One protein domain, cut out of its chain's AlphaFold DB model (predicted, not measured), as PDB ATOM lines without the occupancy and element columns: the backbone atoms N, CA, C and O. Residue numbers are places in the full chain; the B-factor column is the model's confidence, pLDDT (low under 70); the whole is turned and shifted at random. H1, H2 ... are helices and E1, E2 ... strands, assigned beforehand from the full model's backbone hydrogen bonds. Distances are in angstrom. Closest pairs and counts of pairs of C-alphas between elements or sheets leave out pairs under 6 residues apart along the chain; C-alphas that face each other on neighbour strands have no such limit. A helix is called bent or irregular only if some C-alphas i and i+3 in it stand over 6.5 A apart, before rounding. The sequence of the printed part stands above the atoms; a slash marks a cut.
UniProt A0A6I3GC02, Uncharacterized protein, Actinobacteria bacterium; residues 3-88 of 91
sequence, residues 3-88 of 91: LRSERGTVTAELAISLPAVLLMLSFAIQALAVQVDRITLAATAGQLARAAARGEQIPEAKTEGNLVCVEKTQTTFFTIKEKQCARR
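Overview. This is residues 3 to 88 of the 91 residues of an uncharacterized protein of Actinobacteria bacterium (UniProt A0A6I3GC02). One very long helix, H1, bent near its start, makes the length of this domain, and a small, strongly twisted sheet of three strands packs on residues 34 to 53 at its far end. Residues 3 to 33 of H1 stick out free as an arm. The printed part has 86 residues, with one named helix and then three named strands, in the order H1, E1, E2, E3; the antiparallel sheet has the order E1, E2, E3, and the class is mixed, helices and strands. The whole is extended, with a radius of gyration of the C-alphas of 23.5 A and spans of 77 by 17 by 17 A.

Along the chain. H1, residues 3 to 53, was assigned as one helix by its hydrogen bonds but is bent: C-alphas 16 and 19 are 6.8 A apart. Arm H1a, residues 3 to 16, begins at C-alpha 3 (275.632, 199.715, 323.419) and is 20.9 A long; arm H1b, residues 19 to 53, is 50.8 A long. E1 is residues 61 to 64, 9.7 A; E2 residues 67 to 75, 25.8 A; E3 residues 79 to 87, 26.6 A, ending at C-alpha 87 (210.598, 229.095, 310.988).

Arrangement. The arms stand at 35.3 degrees, only just a steep tilt. H1a is not on the sheet. H1b is on it, only just at the sheet's level, with a height over the sheet of 4.0 A; its closest C-alphas to E3 are those of Gly 46 and Gln 84, 5.3 A. E1, E2 and E3 form a meander, each strand the antiparallel neighbour of the one before. In the hairpin E1 and E2, N 62 and O 69 are 2.8 A apart, within hydrogen-bond range; in the hairpin E2 and E3, N 70 and O 84 are 2.9 A apart, also within range. Every O i to N i+4 pair is within range in H1b, and 8 of 10 are in H1a.

Size, cuts and confidence. The C-alphas farthest apart, of Leu 3 and Gly 55, are 77.3 A apart. Without residues 3 to 33, the body spans 33 by 17 by 14 A. The printed part has no cut and no long link. Residues 3 to 7 and 76 to 77 have pLDDT under 70.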
ATOM      1  N   LEU A   3     276.630 198.712 322.998       59.28
ATOM      2  CA  LEU A   3     275.632 199.715 323.419       59.28
ATOM      3  C   LEU A   3     275.493 200.941 322.494       59.28
ATOM      4  O   LEU A   3     274.486 201.645 322.535       59.28
ATOM      5  N   ARG A   4     276.523 201.245 321.696       61.28
ATOM      6  CA  ARG A   4     276.551 202.414 320.804       61.28
ATOM      7  C   ARG A   4     275.900 202.121 319.447       61.28
ATOM      8  O   ARG A   4     275.415 203.053 318.816       61.28
ATOM      9  N   SER A   5     275.864 200.849 319.042       61.75
ATOM     10  CA  SER A   5     275.203 200.390 317.815       61.75
ATOM     11  C   SER A   5     273.685 200.375 318.002       61.75
ATOM     12  O   SER A   5     272.963 201.011 317.242       61.75
ATOM     13  N   GLU A   6     273.221 199.782 319.107       62.09
ATOM     14  CA  GLU A   6     271.806 199.725 319.513       62.09
ATOM     15  C   GLU A   6     271.144 201.114 319.576       62.09
ATOM     16  O   GLU A   6     270.060 201.330 319.038       62.09
ATOM     17  N   ARG A   7     271.821 202.106 320.180       64.25
ATOM     18  CA  ARG A   7     271.294 203.482 320.271       64.25
ATOM     19  C   ARG A   7     271.197 204.188 318.915       64.25
ATOM     20  O   ARG A   7     270.304 205.011 318.742       64.25
ATOM     21  N   GLY A   8     272.098 203.886 317.978       70.12
ATOM     22  CA  GLY A   8     272.082 204.458 316.628       70.12
ATOM     23  C   GLY A   8     270.917 203.930 315.788       70.12
ATOM     24  O   GLY A   8     270.258 204.707 315.095       70.12
ATOM     25  N   THR A   9     270.607 202.639 315.919       76.56
ATOM     26  CA  THR A   9     269.484 201.984 315.231       76.56
ATOM     27  C   THR A   9     268.142 202.593 315.632       76.56
ATOM     28  O   THR A   9     267.381 203.009 314.763       76.56
ATOM     29  N   VAL A  10     267.889 202.774 316.935       78.12
ATOM     30  CA  VAL A  10     266.634 203.375 317.427       78.12
ATOM     31  C   VAL A  10     266.449 204.807 316.910       78.12
ATOM     32  O   VAL A  10     265.352 205.194 316.511       78.12
ATOM     33  N   THR A  11     267.521 205.607 316.866       83.94
ATOM     34  CA  THR A  11     267.442 206.963 316.298       83.94
ATOM     35  C   THR A  11     267.202 206.965 314.790       83.94
ATOM     36  O   THR A  11     266.518 207.860 314.300       83.94
ATOM     37  N   ALA A  12     267.720 205.974 314.057       83.94
ATOM     38  CA  ALA A  12     267.507 205.857 312.618       83.94
ATOM     39  C   ALA A  12     266.056 205.465 312.294       83.94
ATOM     40  O   ALA A  12     265.430 206.083 311.436       83.94
ATOM     41  N   GLU A  13     265.489 204.508 313.027       85.75
ATOM     42  CA  GLU A  13     264.086 204.099 312.873       85.75
ATOM     43  C   GLU A  13     263.114 205.232 313.230       85.75
ATOM     44  O   GLU A  13     262.140 205.489 312.511       85.75
ATOM     45  N   LEU A  14     263.407 205.973 314.303       85.25
ATOM     46  CA  LEU A  14     262.627 207.152 314.659       85.25
ATOM     47  C   LEU A  14     262.742 208.232 313.580       85.25
ATOM     48  O   LEU A  14     261.728 208.774 313.162       85.25
ATOM     49  N   ALA A  15     263.944 208.525 313.078       90.00
ATOM     50  CA  ALA A  15     264.141 209.549 312.052       90.00
ATOM     51  C   ALA A  15     263.384 209.243 310.747       90.00
ATOM     52  O   ALA A  15     262.911 210.167 310.089       90.00
ATOM     53  N   ILE A  16     263.231 207.963 310.396       92.12
ATOM     54  CA  ILE A  16     262.479 207.532 309.208       92.12
ATOM     55  C   ILE A  16     260.962 207.633 309.435       92.12
ATOM     56  O   ILE A  16     260.226 207.993 308.517       92.12
ATOM     57  N   SER A  17     260.476 207.351 310.646       93.75
ATOM     58  CA  SER A  17     259.039 207.390 310.968       93.75
ATOM     59  C   SER A  17     258.519 208.794 311.314       93.75
ATOM     60  O   SER A  17     257.353 209.106 311.063       93.75
ATOM     61  N   LEU A  18     259.379 209.671 311.835       94.31
ATOM     62  CA  LEU A  18     259.019 211.002 312.327       94.31
ATOM     63  C   LEU A  18     258.336 211.901 311.277       94.31
ATOM     64  O   LEU A  18     257.318 212.506 311.618       94.31
ATOM     65  N   PRO A  19     258.778 211.967 310.002       94.88
ATOM     66  CA  PRO A  19     258.084 212.750 308.980       94.88
ATOM     67  C   PRO A  19     256.640 212.286 308.756       94.88
ATOM     68  O   PRO A  19     255.741 213.116 308.631       94.88
ATOM     69  N   ALA A  20     256.390 210.973 308.762       96.50
ATOM     70  CA  ALA A  20     255.046 210.425 308.587       96.50
ATOM     71  C   ALA A  20     254.136 210.766 309.778       96.50
ATOM     72  O   ALA A  20     252.981 211.151 309.589       96.50
ATOM     73  N   VAL A  21     254.667 210.690 311.002       96.62
ATOM     74  CA  VAL A  21     253.935 211.072 312.219       96.62
ATOM     75  C   VAL A  21     253.602 212.564 312.208       96.62
ATOM     76  O   VAL A  21     252.465 212.940 312.488       96.62
ATOM     77  N   LEU A  22     254.550 213.425 311.830       97.44
ATOM     78  CA  LEU A  22     254.314 214.867 311.723       97.44
ATOM     79  C   LEU A  22     253.262 215.208 310.657       97.44
ATOM     80  O   LEU A  22     252.414 216.074 310.885       97.44
ATOM     81  N   LEU A  23     253.266 214.514 309.517       97.88
ATOM     82  CA  LEU A  23     252.230 214.667 308.491       97.88
ATOM     83  C   LEU A  23     250.844 214.256 309.007       97.88
ATOM     84  O   LEU A  23     249.882 214.996 308.821       97.88
ATOM     85  N   MET A  24     250.739 213.130 309.711       97.75
ATOM     86  CA  MET A  24     249.487 212.705 310.350       97.75
ATOM     87  C   MET A  24     248.986 213.730 311.375       97.75
ATOM     88  O   MET A  24     247.809 214.093 311.365       97.75
ATOM     89  N   LEU A  25     249.875 214.228 312.238       97.88
ATOM     90  CA  LEU A  25     249.524 215.208 313.266       97.88
ATOM     91  C   LEU A  25     249.070 216.535 312.655       97.88
ATOM     92  O   LEU A  25     248.023 217.059 313.030       97.88
ATOM     93  N   SER A  26     249.826 217.064 311.691       97.06
ATOM     94  CA  SER A  26     249.449 218.297 310.994       97.06
ATOM     95  C   SER A  26     248.108 218.146 310.277       97.06
ATOM     96  O   SER A  26     247.244 219.007 310.422       97.06
ATOM     97  N   PHE A  27     247.875 217.027 309.591       96.44
ATOM     98  CA  PHE A  27     246.594 216.753 308.946       96.44
ATOM     99  C   PHE A  27     245.430 216.719 309.947       96.44
ATOM    100  O   PHE A  27     244.392 217.337 309.703       96.44
ATOM    101  N   ALA A  28     245.606 216.060 311.095       97.19
ATOM    102  CA  ALA A  28     244.589 216.009 312.142       97.19
ATOM    103  C   ALA A  28     244.248 217.408 312.691       97.19
ATOM    104  O   ALA A  28     243.073 217.736 312.856       97.19
ATOM    105  N   ILE A  29     245.257 218.258 312.912       96.75
ATOM    106  CA  ILE A  29     245.057 219.645 313.363       96.75
ATOM    107  C   ILE A  29     244.272 220.446 312.318       96.75
ATOM    108  O   ILE A  29     243.299 221.117 312.663       96.75
ATOM    109  N   GLN A  30     244.628 220.331 311.036       93.56
ATOM    110  CA  GLN A  30     243.917 221.032 309.964       93.56
ATOM    111  C   GLN A  30     242.463 220.553 309.836       93.56
ATOM    112  O   GLN A  30     241.559 221.365 309.643       93.56
ATOM    113  N   ALA A  31     242.210 219.252 310.006       92.06
ATOM    114  CA  ALA A  31     240.856 218.706 310.005       92.06
ATOM    115  C   ALA A  31     240.001 219.249 311.165       92.06
ATOM    116  O   ALA A  31     238.802 219.480 310.996       92.06
ATOM    117  N   LEU A  32     240.596 219.475 312.341       94.00
ATOM    118  CA  LEU A  32     239.912 220.110 313.471       94.00
ATOM    119  C   LEU A  32     239.649 221.596 313.212       94.00
ATOM    120  O   LEU A  32     238.543 222.066 313.476       94.00
ATOM    121  N   ALA A  33     240.612 222.322 312.641       91.25
ATOM    122  CA  ALA A  33     240.442 223.734 312.300       91.25
ATOM    123  C   ALA A  33     239.248 223.951 311.352       91.25
ATOM    124  O   ALA A  33     238.381 224.780 311.623       91.25
ATOM    125  N   VAL A  34     239.119 223.114 310.315       90.75
ATOM    126  CA  VAL A  34     237.973 223.156 309.386       90.75
ATOM    127  C   VAL A  34     236.638 222.924 310.106       90.75
ATOM    128  O   VAL A  34     235.628 223.532 309.751       90.75
ATOM    129  N   GLN A  35     236.600 222.057 311.122       90.19
ATOM    130  CA  GLN A  35     235.378 221.819 311.898       90.19
ATOM    131  C   GLN A  35     234.996 223.031 312.752       90.19
ATOM    132  O   GLN A  35     233.814 223.365 312.829       90.19
ATOM    133  N   VAL A  36     235.972 223.716 313.349       91.56
ATOM    134  CA  VAL A  36     235.727 224.957 314.097       91.56
ATOM    135  C   VAL A  36     235.154 226.034 313.174       91.56
ATOM    136  O   VAL A  36     234.129 226.637 313.503       91.56
ATOM    137  N   ASP A  37     235.731 226.211 311.984       89.81
ATOM    138  CA  ASP A  37     235.220 227.155 310.984       89.81
ATOM    139  C   ASP A  37     233.771 226.827 310.589       89.81
ATOM    140  O   ASP A  37     232.917 227.713 310.564       89.81
ATOM    141  N   ARG A  38     233.435 225.543 310.387       89.69
ATOM    142  CA  ARG A  38     232.044 225.127 310.122       89.69
ATOM    143  C   ARG A  38     231.092 225.475 311.256       89.69
ATOM    144  O   ARG A  38     230.002 225.976 310.995       89.69
ATOM    145  N   ILE A  39     231.477 225.211 312.504       92.06
ATOM    146  CA  ILE A  39     230.625 225.480 313.671       92.06
ATOM    147  C   ILE A  39     230.348 226.982 313.790       92.06
ATOM    148  O   ILE A  39     229.203 227.385 314.003       92.06
ATOM    149  N   THR A  40     231.372 227.818 313.611       91.31
ATOM    150  CA  THR A  40     231.210 229.278 313.664       91.31
ATOM    151  C   THR A  40     230.353 229.791 312.501       91.31
ATOM    152  O   THR A  40     229.438 230.594 312.713       91.31
ATOM    153  N   LEU A  41     230.554 229.269 311.288       90.50
ATOM    154  CA  LEU A  41     229.751 229.625 310.118       90.50
ATOM    155  C   LEU A  41     228.282 229.212 310.289       90.50
ATOM    156  O   LEU A  41     227.382 230.012 310.038       90.50
ATOM    157  N   ALA A  42     228.022 228.007 310.795       91.44
ATOM    158  CA  ALA A  42     226.673 227.539 311.099       91.44
ATOM    159  C   ALA A  42     226.000 228.396 312.187       91.44
ATOM    160  O   ALA A  42     224.822 228.740 312.063       91.44
ATOM    161  N   ALA A  43     226.738 228.797 313.228       92.00
ATOM    162  CA  ALA A  43     226.217 229.664 314.283       92.00
ATOM    163  C   ALA A  43     225.799 231.041 313.737       92.00
ATOM    164  O   ALA A  43     224.679 231.490 313.999       92.00
ATOM    165  N   THR A  44     226.653 231.678 312.931       91.81
ATOM    166  CA  THR A  44     226.352 232.983 312.312       91.81
ATOM    167  C   THR A  44     225.195 232.894 311.316       91.81
ATOM    168  O   THR A  44     224.249 233.678 311.411       91.81
ATOM    169  N   ALA A  45     225.185 231.895 310.427       90.56
ATOM    170  CA  ALA A  45     224.079 231.659 309.499       90.56
ATOM    171  C   ALA A  45     222.755 231.411 310.243       90.56
ATOM    172  O   ALA A  45     221.713 231.941 309.861       90.56
ATOM    173  N   GLY A  46     222.787 230.675 311.358       88.81
ATOM    174  CA  GLY A  46     221.618 230.445 312.203       88.81
ATOM    175  C   GLY A  46     221.120 231.702 312.928       88.81
ATOM    176  O   GLY A  46     219.914 231.853 313.136       88.81
ATOM    177  N   GLN A  47     222.007 232.614 313.331       91.81
ATOM    178  CA  GLN A  47     221.606 233.913 313.884       91.81
ATOM    179  C   GLN A  47     220.928 234.781 312.819       91.81
ATOM    180  O   GLN A  47     219.850 235.318 313.077       91.81
ATOM    181  N   LEU A  48     221.498 234.834 311.612       90.12
ATOM    182  CA  LEU A  48     220.929 235.559 310.475       90.12
ATOM    183  C   LEU A  48     219.575 234.986 310.045       90.12
ATOM    184  O   LEU A  48     218.642 235.746 309.812       90.12
ATOM    185  N   ALA A  49     219.419 233.660 310.011       88.50
ATOM    186  CA  ALA A  49     218.142 233.026 309.681       88.50
ATOM    187  C   ALA A  49     217.044 233.397 310.691       88.50
ATOM    188  O   ALA A  49     215.922 233.721 310.305       88.50
ATOM    189  N   ARG A  50     217.365 233.415 311.993       90.12
ATOM    190  CA  ARG A  50     216.422 233.850 313.038       90.12
ATOM    191  C   ARG A  50     216.126 235.348 312.969       90.12
ATOM    192  O   ARG A  50     215.006 235.737 313.274       90.12
ATOM    193  N   ALA A  51     217.100 236.175 312.595       88.62
ATOM    194  CA  ALA A  51     216.901 237.602 312.351       88.62
ATOM    195  C   ALA A  51     215.956 237.847 311.168       88.62
ATOM    196  O   ALA A  51     214.940 238.525 311.311       88.62
ATOM    197  N   ALA A  52     216.207 237.173 310.048       87.88
ATOM    198  CA  ALA A  52     215.353 237.225 308.870       87.88
ATOM    199  C   ALA A  52     213.936 236.686 309.155       87.88
ATOM    200  O   ALA A  52     212.949 237.242 308.681       87.88
ATOM    201  N   ALA A  53     213.801 235.659 310.002       86.69
ATOM    202  CA  ALA A  53     212.500 235.152 310.445       86.69
ATOM    203  C   ALA A  53     211.692 236.146 311.305       86.69
ATOM    204  O   ALA A  53     210.475 235.984 311.402       86.69
ATOM    205  N   ARG A  54     212.343 237.158 311.904       88.50
ATOM    206  CA  ARG A  54     211.704 238.298 312.590       88.50
ATOM    207  C   ARG A  54     211.420 239.482 311.657       88.50
ATOM    208  O   ARG A  54     210.925 240.501 312.126       88.50
ATOM    209  N   GLY A  55     211.720 239.362 310.363       83.50
ATOM    210  CA  GLY A  55     211.445 240.400 309.362       83.50
ATOM    211  C   GLY A  55     212.572 241.398 309.156       83.50
ATOM    212  O   GLY A  55     212.374 242.406 308.482       83.50
ATOM    213  N   GLU A  56     213.750 241.130 309.712       86.25
ATOM    214  CA  GLU A  56     214.940 241.922 309.425       86.25
ATOM    215  C   GLU A  56     215.375 241.698 307.967       86.25
ATOM    216  O   GLU A  56     215.381 240.565 307.477       86.25
ATOM    217  N   GLN A  57     215.711 242.775 307.250       82.81
ATOM    218  CA  GLN A  57     216.120 242.677 305.848       82.81
ATOM    219  C   GLN A  57     217.551 242.147 305.752       82.81
ATOM    220  O   GLN A  57     218.517 242.896 305.874       82.81
ATOM    221  N   ILE A  58     217.680 240.842 305.518       84.62
ATOM    222  CA  ILE A  58     218.965 240.188 305.277       84.62
ATOM    223  C   ILE A  58     219.075 239.879 303.775       84.62
ATOM    224  O   ILE A  58     218.250 239.122 303.262       84.62
ATOM    225  N   PRO A  59     220.077 240.414 303.051       79.38
ATOM    226  CA  PRO A  59     220.178 240.276 301.590       79.38
ATOM    227  C   PRO A  59     220.359 238.824 301.117       79.38
ATOM    228  O   PRO A  59     220.048 238.488 299.979       79.38
ATOM    229  N   GLU A  60     220.852 237.956 301.997       81.12
ATOM    230  CA  GLU A  60     221.159 236.547 301.724       81.12
ATOM    231  C   GLU A  60     220.015 235.602 302.150       81.12
ATOM    232  O   GLU A  60     220.140 234.381 302.034       81.12
ATOM    233  N   ALA A  61     218.903 236.144 302.666       82.81
ATOM    234  CA  ALA A  61     217.757 235.363 303.114       82.81
ATOM    235  C   ALA A  61     216.822 235.004 301.950       82.81
ATOM    236  O   ALA A  61     216.313 235.868 301.240       82.81
ATOM    237  N   LYS A  62     216.547 233.709 301.790       86.06
ATOM    238  CA  LYS A  62     215.561 233.159 300.854       86.06
ATOM    239  C   LYS A  62     214.387 232.575 301.625       86.06
ATOM    240  O   LYS A  62     214.568 231.871 302.616       86.06
ATOM    241  N   THR A  63     213.175 232.852 301.165       82.25
ATOM    242  CA  THR A  63     211.944 232.312 301.742       82.25
ATOM    243  C   THR A  63     211.562 231.023 301.014       82.25
ATOM    244  O   THR A  63     211.323 231.013 299.812       82.25
ATOM    245  N   GLU A  64     211.512 229.916 301.751       82.56
ATOM    246  CA  GLU A  64     211.073 228.607 301.262       82.56
ATOM    247  C   GLU A  64     209.811 228.214 302.047       82.56
ATOM    248  O   GLU A  64     209.862 227.578 303.102       82.56
ATOM    249  N   GLY A  65     208.649 228.672 301.574       82.69
ATOM    250  CA  GLY A  65     207.365 228.447 302.245       82.69
ATOM    251  C   GLY A  65     207.295 229.112 303.627       82.69
ATOM    252  O   GLY A  65     207.339 230.336 303.735       82.69
ATOM    253  N   ASN A  66     207.174 228.305 304.690       83.06
ATOM    254  CA  ASN A  66     207.105 228.774 306.086       83.06
ATOM    255  C   ASN A  66     208.488 228.900 306.765       83.06
ATOM    256  O   ASN A  66     208.588 229.093 307.981       83.06
ATOM    257  N   LEU A  67     209.568 228.738 305.998       84.62
ATOM    258  CA  LEU A  67     210.945 228.831 306.469       84.62
ATOM    259  C   LEU A  67     211.653 230.004 305.786       84.62
ATOM    260  O   LEU A  67     211.452 230.271 304.602       84.62
ATOM    261  N   VAL A  68     212.512 230.681 306.539       88.12
ATOM    262  CA  VAL A  68     213.474 231.649 306.017       88.12
ATOM    263  C   VAL A  68     214.860 231.037 306.160       88.12
ATOM    264  O   VAL A  68     215.289 230.714 307.269       88.12
ATOM    265  N   CYS A  69     215.533 230.829 305.035       88.50
ATOM    266  CA  CYS A  69     216.837 230.190 304.956       88.50
ATOM    267  C   CYS A  69     217.908 231.207 304.581       88.50
ATOM    268  O   CYS A  69     217.719 231.998 303.662       88.50
ATOM    269  N   VAL A  70     219.047 231.154 305.260       89.75
ATOM    270  CA  VAL A  70     220.235 231.947 304.938       89.75
ATOM    271  C   VAL A  70     221.347 230.986 304.551       89.75
ATOM    272  O   VAL A  70     221.621 230.020 305.267       89.75
ATOM    273  N   GLU A  71     221.964 231.242 303.402       88.25
ATOM    274  CA  GLU A  71     223.118 230.492 302.917       88.25
ATOM    275  C   GLU A  71     224.356 231.381 303.018       88.25
ATOM    276  O   GLU A  71     224.430 232.439 302.392       88.25
ATOM    277  N   LYS A  72     225.338 230.949 303.812       85.56
ATOM    278  CA  LYS A  72     226.651 231.590 303.876       85.56
ATOM    279  C   LYS A  72     227.669 230.674 303.221       85.56
ATOM    280  O   LYS A  72     227.784 229.496 303.555       85.56
ATOM    281  N   THR A  73     228.410 231.244 302.279       84.56
ATOM    282  CA  THR A  73     229.590 230.610 301.698       84.56
ATOM    283  C   THR A  73     230.815 231.307 302.258       84.56
ATOM    284  O   THR A  73     230.927 232.527 302.142       84.56
ATOM    285  N   GLN A  74     231.725 230.544 302.855       83.25
ATOM    286  CA  GLN A  74     233.029 231.051 303.258       83.25
ATOM    287  C   GLN A  74     234.116 230.330 302.470       83.25
ATOM    288  O   GLN A  74     234.123 229.102 302.363       83.25
ATOM    289  N   THR A  75     235.023 231.118 301.897       77.06
ATOM    290  CA  THR A  75     236.084 230.643 301.006       77.06
ATOM    291  C   THR A  75     237.430 231.069 301.577       77.06
ATOM    292  O   THR A  75     238.051 231.999 301.077       77.06
ATOM    293  N   THR A  76     237.857 230.438 302.672       68.31
ATOM    294  CA  THR A  76     239.168 230.743 303.278       68.31
ATOM    295  C   THR A  76     240.245 229.785 302.771       68.31
ATOM    296  O   THR A  76     241.285 230.220 302.297       68.31
ATOM    297  N   PHE A  77     239.980 228.478 302.815       67.19
ATOM    298  CA  PHE A  77     240.906 227.432 302.339       67.19
ATOM    299  C   PHE A  77     240.176 226.319 301.578       67.19
ATOM    300  O   PHE A  77     240.672 225.797 300.586       67.19
ATOM    301  N   PHE A  78     238.956 226.010 302.014       71.88
ATOM    302  CA  PHE A  78     237.993 225.168 301.316       71.88
ATOM    303  C   PHE A  78     236.689 225.950 301.189       71.88
ATOM    304  O   PHE A  78     236.348 226.730 302.079       71.88
ATOM    305  N   THR A  79     235.956 225.761 300.095       80.94
ATOM    306  CA  THR A  79     234.629 226.362 299.952       80.94
ATOM    307  C   THR A  79     233.649 225.603 300.837       80.94
ATOM    308  O   THR A  79     233.260 224.477 300.527       80.94
ATOM    309  N   ILE A  80     233.249 226.222 301.943       81.75
ATOM    310  CA  ILE A  80     232.252 225.674 302.858       81.75
ATOM    311  C   ILE A  80     230.957 226.447 302.634       81.75
ATOM    312  O   ILE A  80     230.918 227.670 302.777       81.75
ATOM    313  N   LYS A  81     229.903 225.721 302.260       84.75
ATOM    314  CA  LYS A  81     228.544 226.249 302.156       84.75
ATOM    315  C   LYS A  81     227.731 225.722 303.324       84.75
ATOM    316  O   LYS A  81     227.591 224.510 303.461       84.75
ATOM    317  N   GLU A  82     227.192 226.624 304.130       87.81
ATOM    318  CA  GLU A  82     226.284 226.284 305.222       87.81
ATOM    319  C   GLU A  82     224.939 226.978 304.990       87.81
ATOM    320  O   GLU A  82     224.866 228.204 304.851       87.81
ATOM    321  N   LYS A  83     223.867 226.180 304.937       88.25
ATOM    322  CA  LYS A  83     222.478 226.647 304.830       88.25
ATOM    323  C   LYS A  83     221.791 226.411 306.167       88.25
ATOM    324  O   LYS A  83     221.702 225.275 306.625       88.25
ATOM    325  N   GLN A  84     221.276 227.474 306.773       90.81
ATOM    326  CA  GLN A  84     220.515 227.401 308.018       90.81
ATOM    327  C   GLN A  84     219.133 228.007 307.805       90.81
ATOM    328  O   GLN A  84     219.005 229.074 307.210       90.81
ATOM    329  N   CYS A  85     218.096 227.324 308.283       88.56
ATOM    330  CA  CYS A  85     216.710 227.747 308.121       88.56
ATOM    331  C   CYS A  85     216.050 227.953 309.482       88.56
ATOM    332  O   CYS A  85     216.235 227.160 310.404       88.56
ATOM    333  N   ALA A  86     215.246 229.005 309.596       86.00
ATOM    334  CA  ALA A  86     214.419 229.280 310.761       86.00
ATOM    335  C   ALA A  86     212.949 229.390 310.347       86.00
ATOM    336  O   ALA A  86     212.629 229.844 309.249       86.00
ATOM    337  N   ARG A  87     212.039 228.967 311.231       84.50
ATOM    338  CA  ARG A  87     210.598 229.095 310.988       84.50
ATOM    339  C   ARG A  87     210.188 230.556 311.081       84.50
ATOM    340  O   ARG A  87     210.565 231.245 312.026       84.50
ATOM    341  N   ARG A  88     209.398 231.005 310.110       78.06
ATOM    342  CA  ARG A  88     208.875 232.366 310.055       78.06
ATOM    343  C   ARG A  88     207.922 232.588 311.233       78.06
ATOM    344  O   ARG A  88     206.942 231.860 311.392       78.06
TER     345      ARG A  88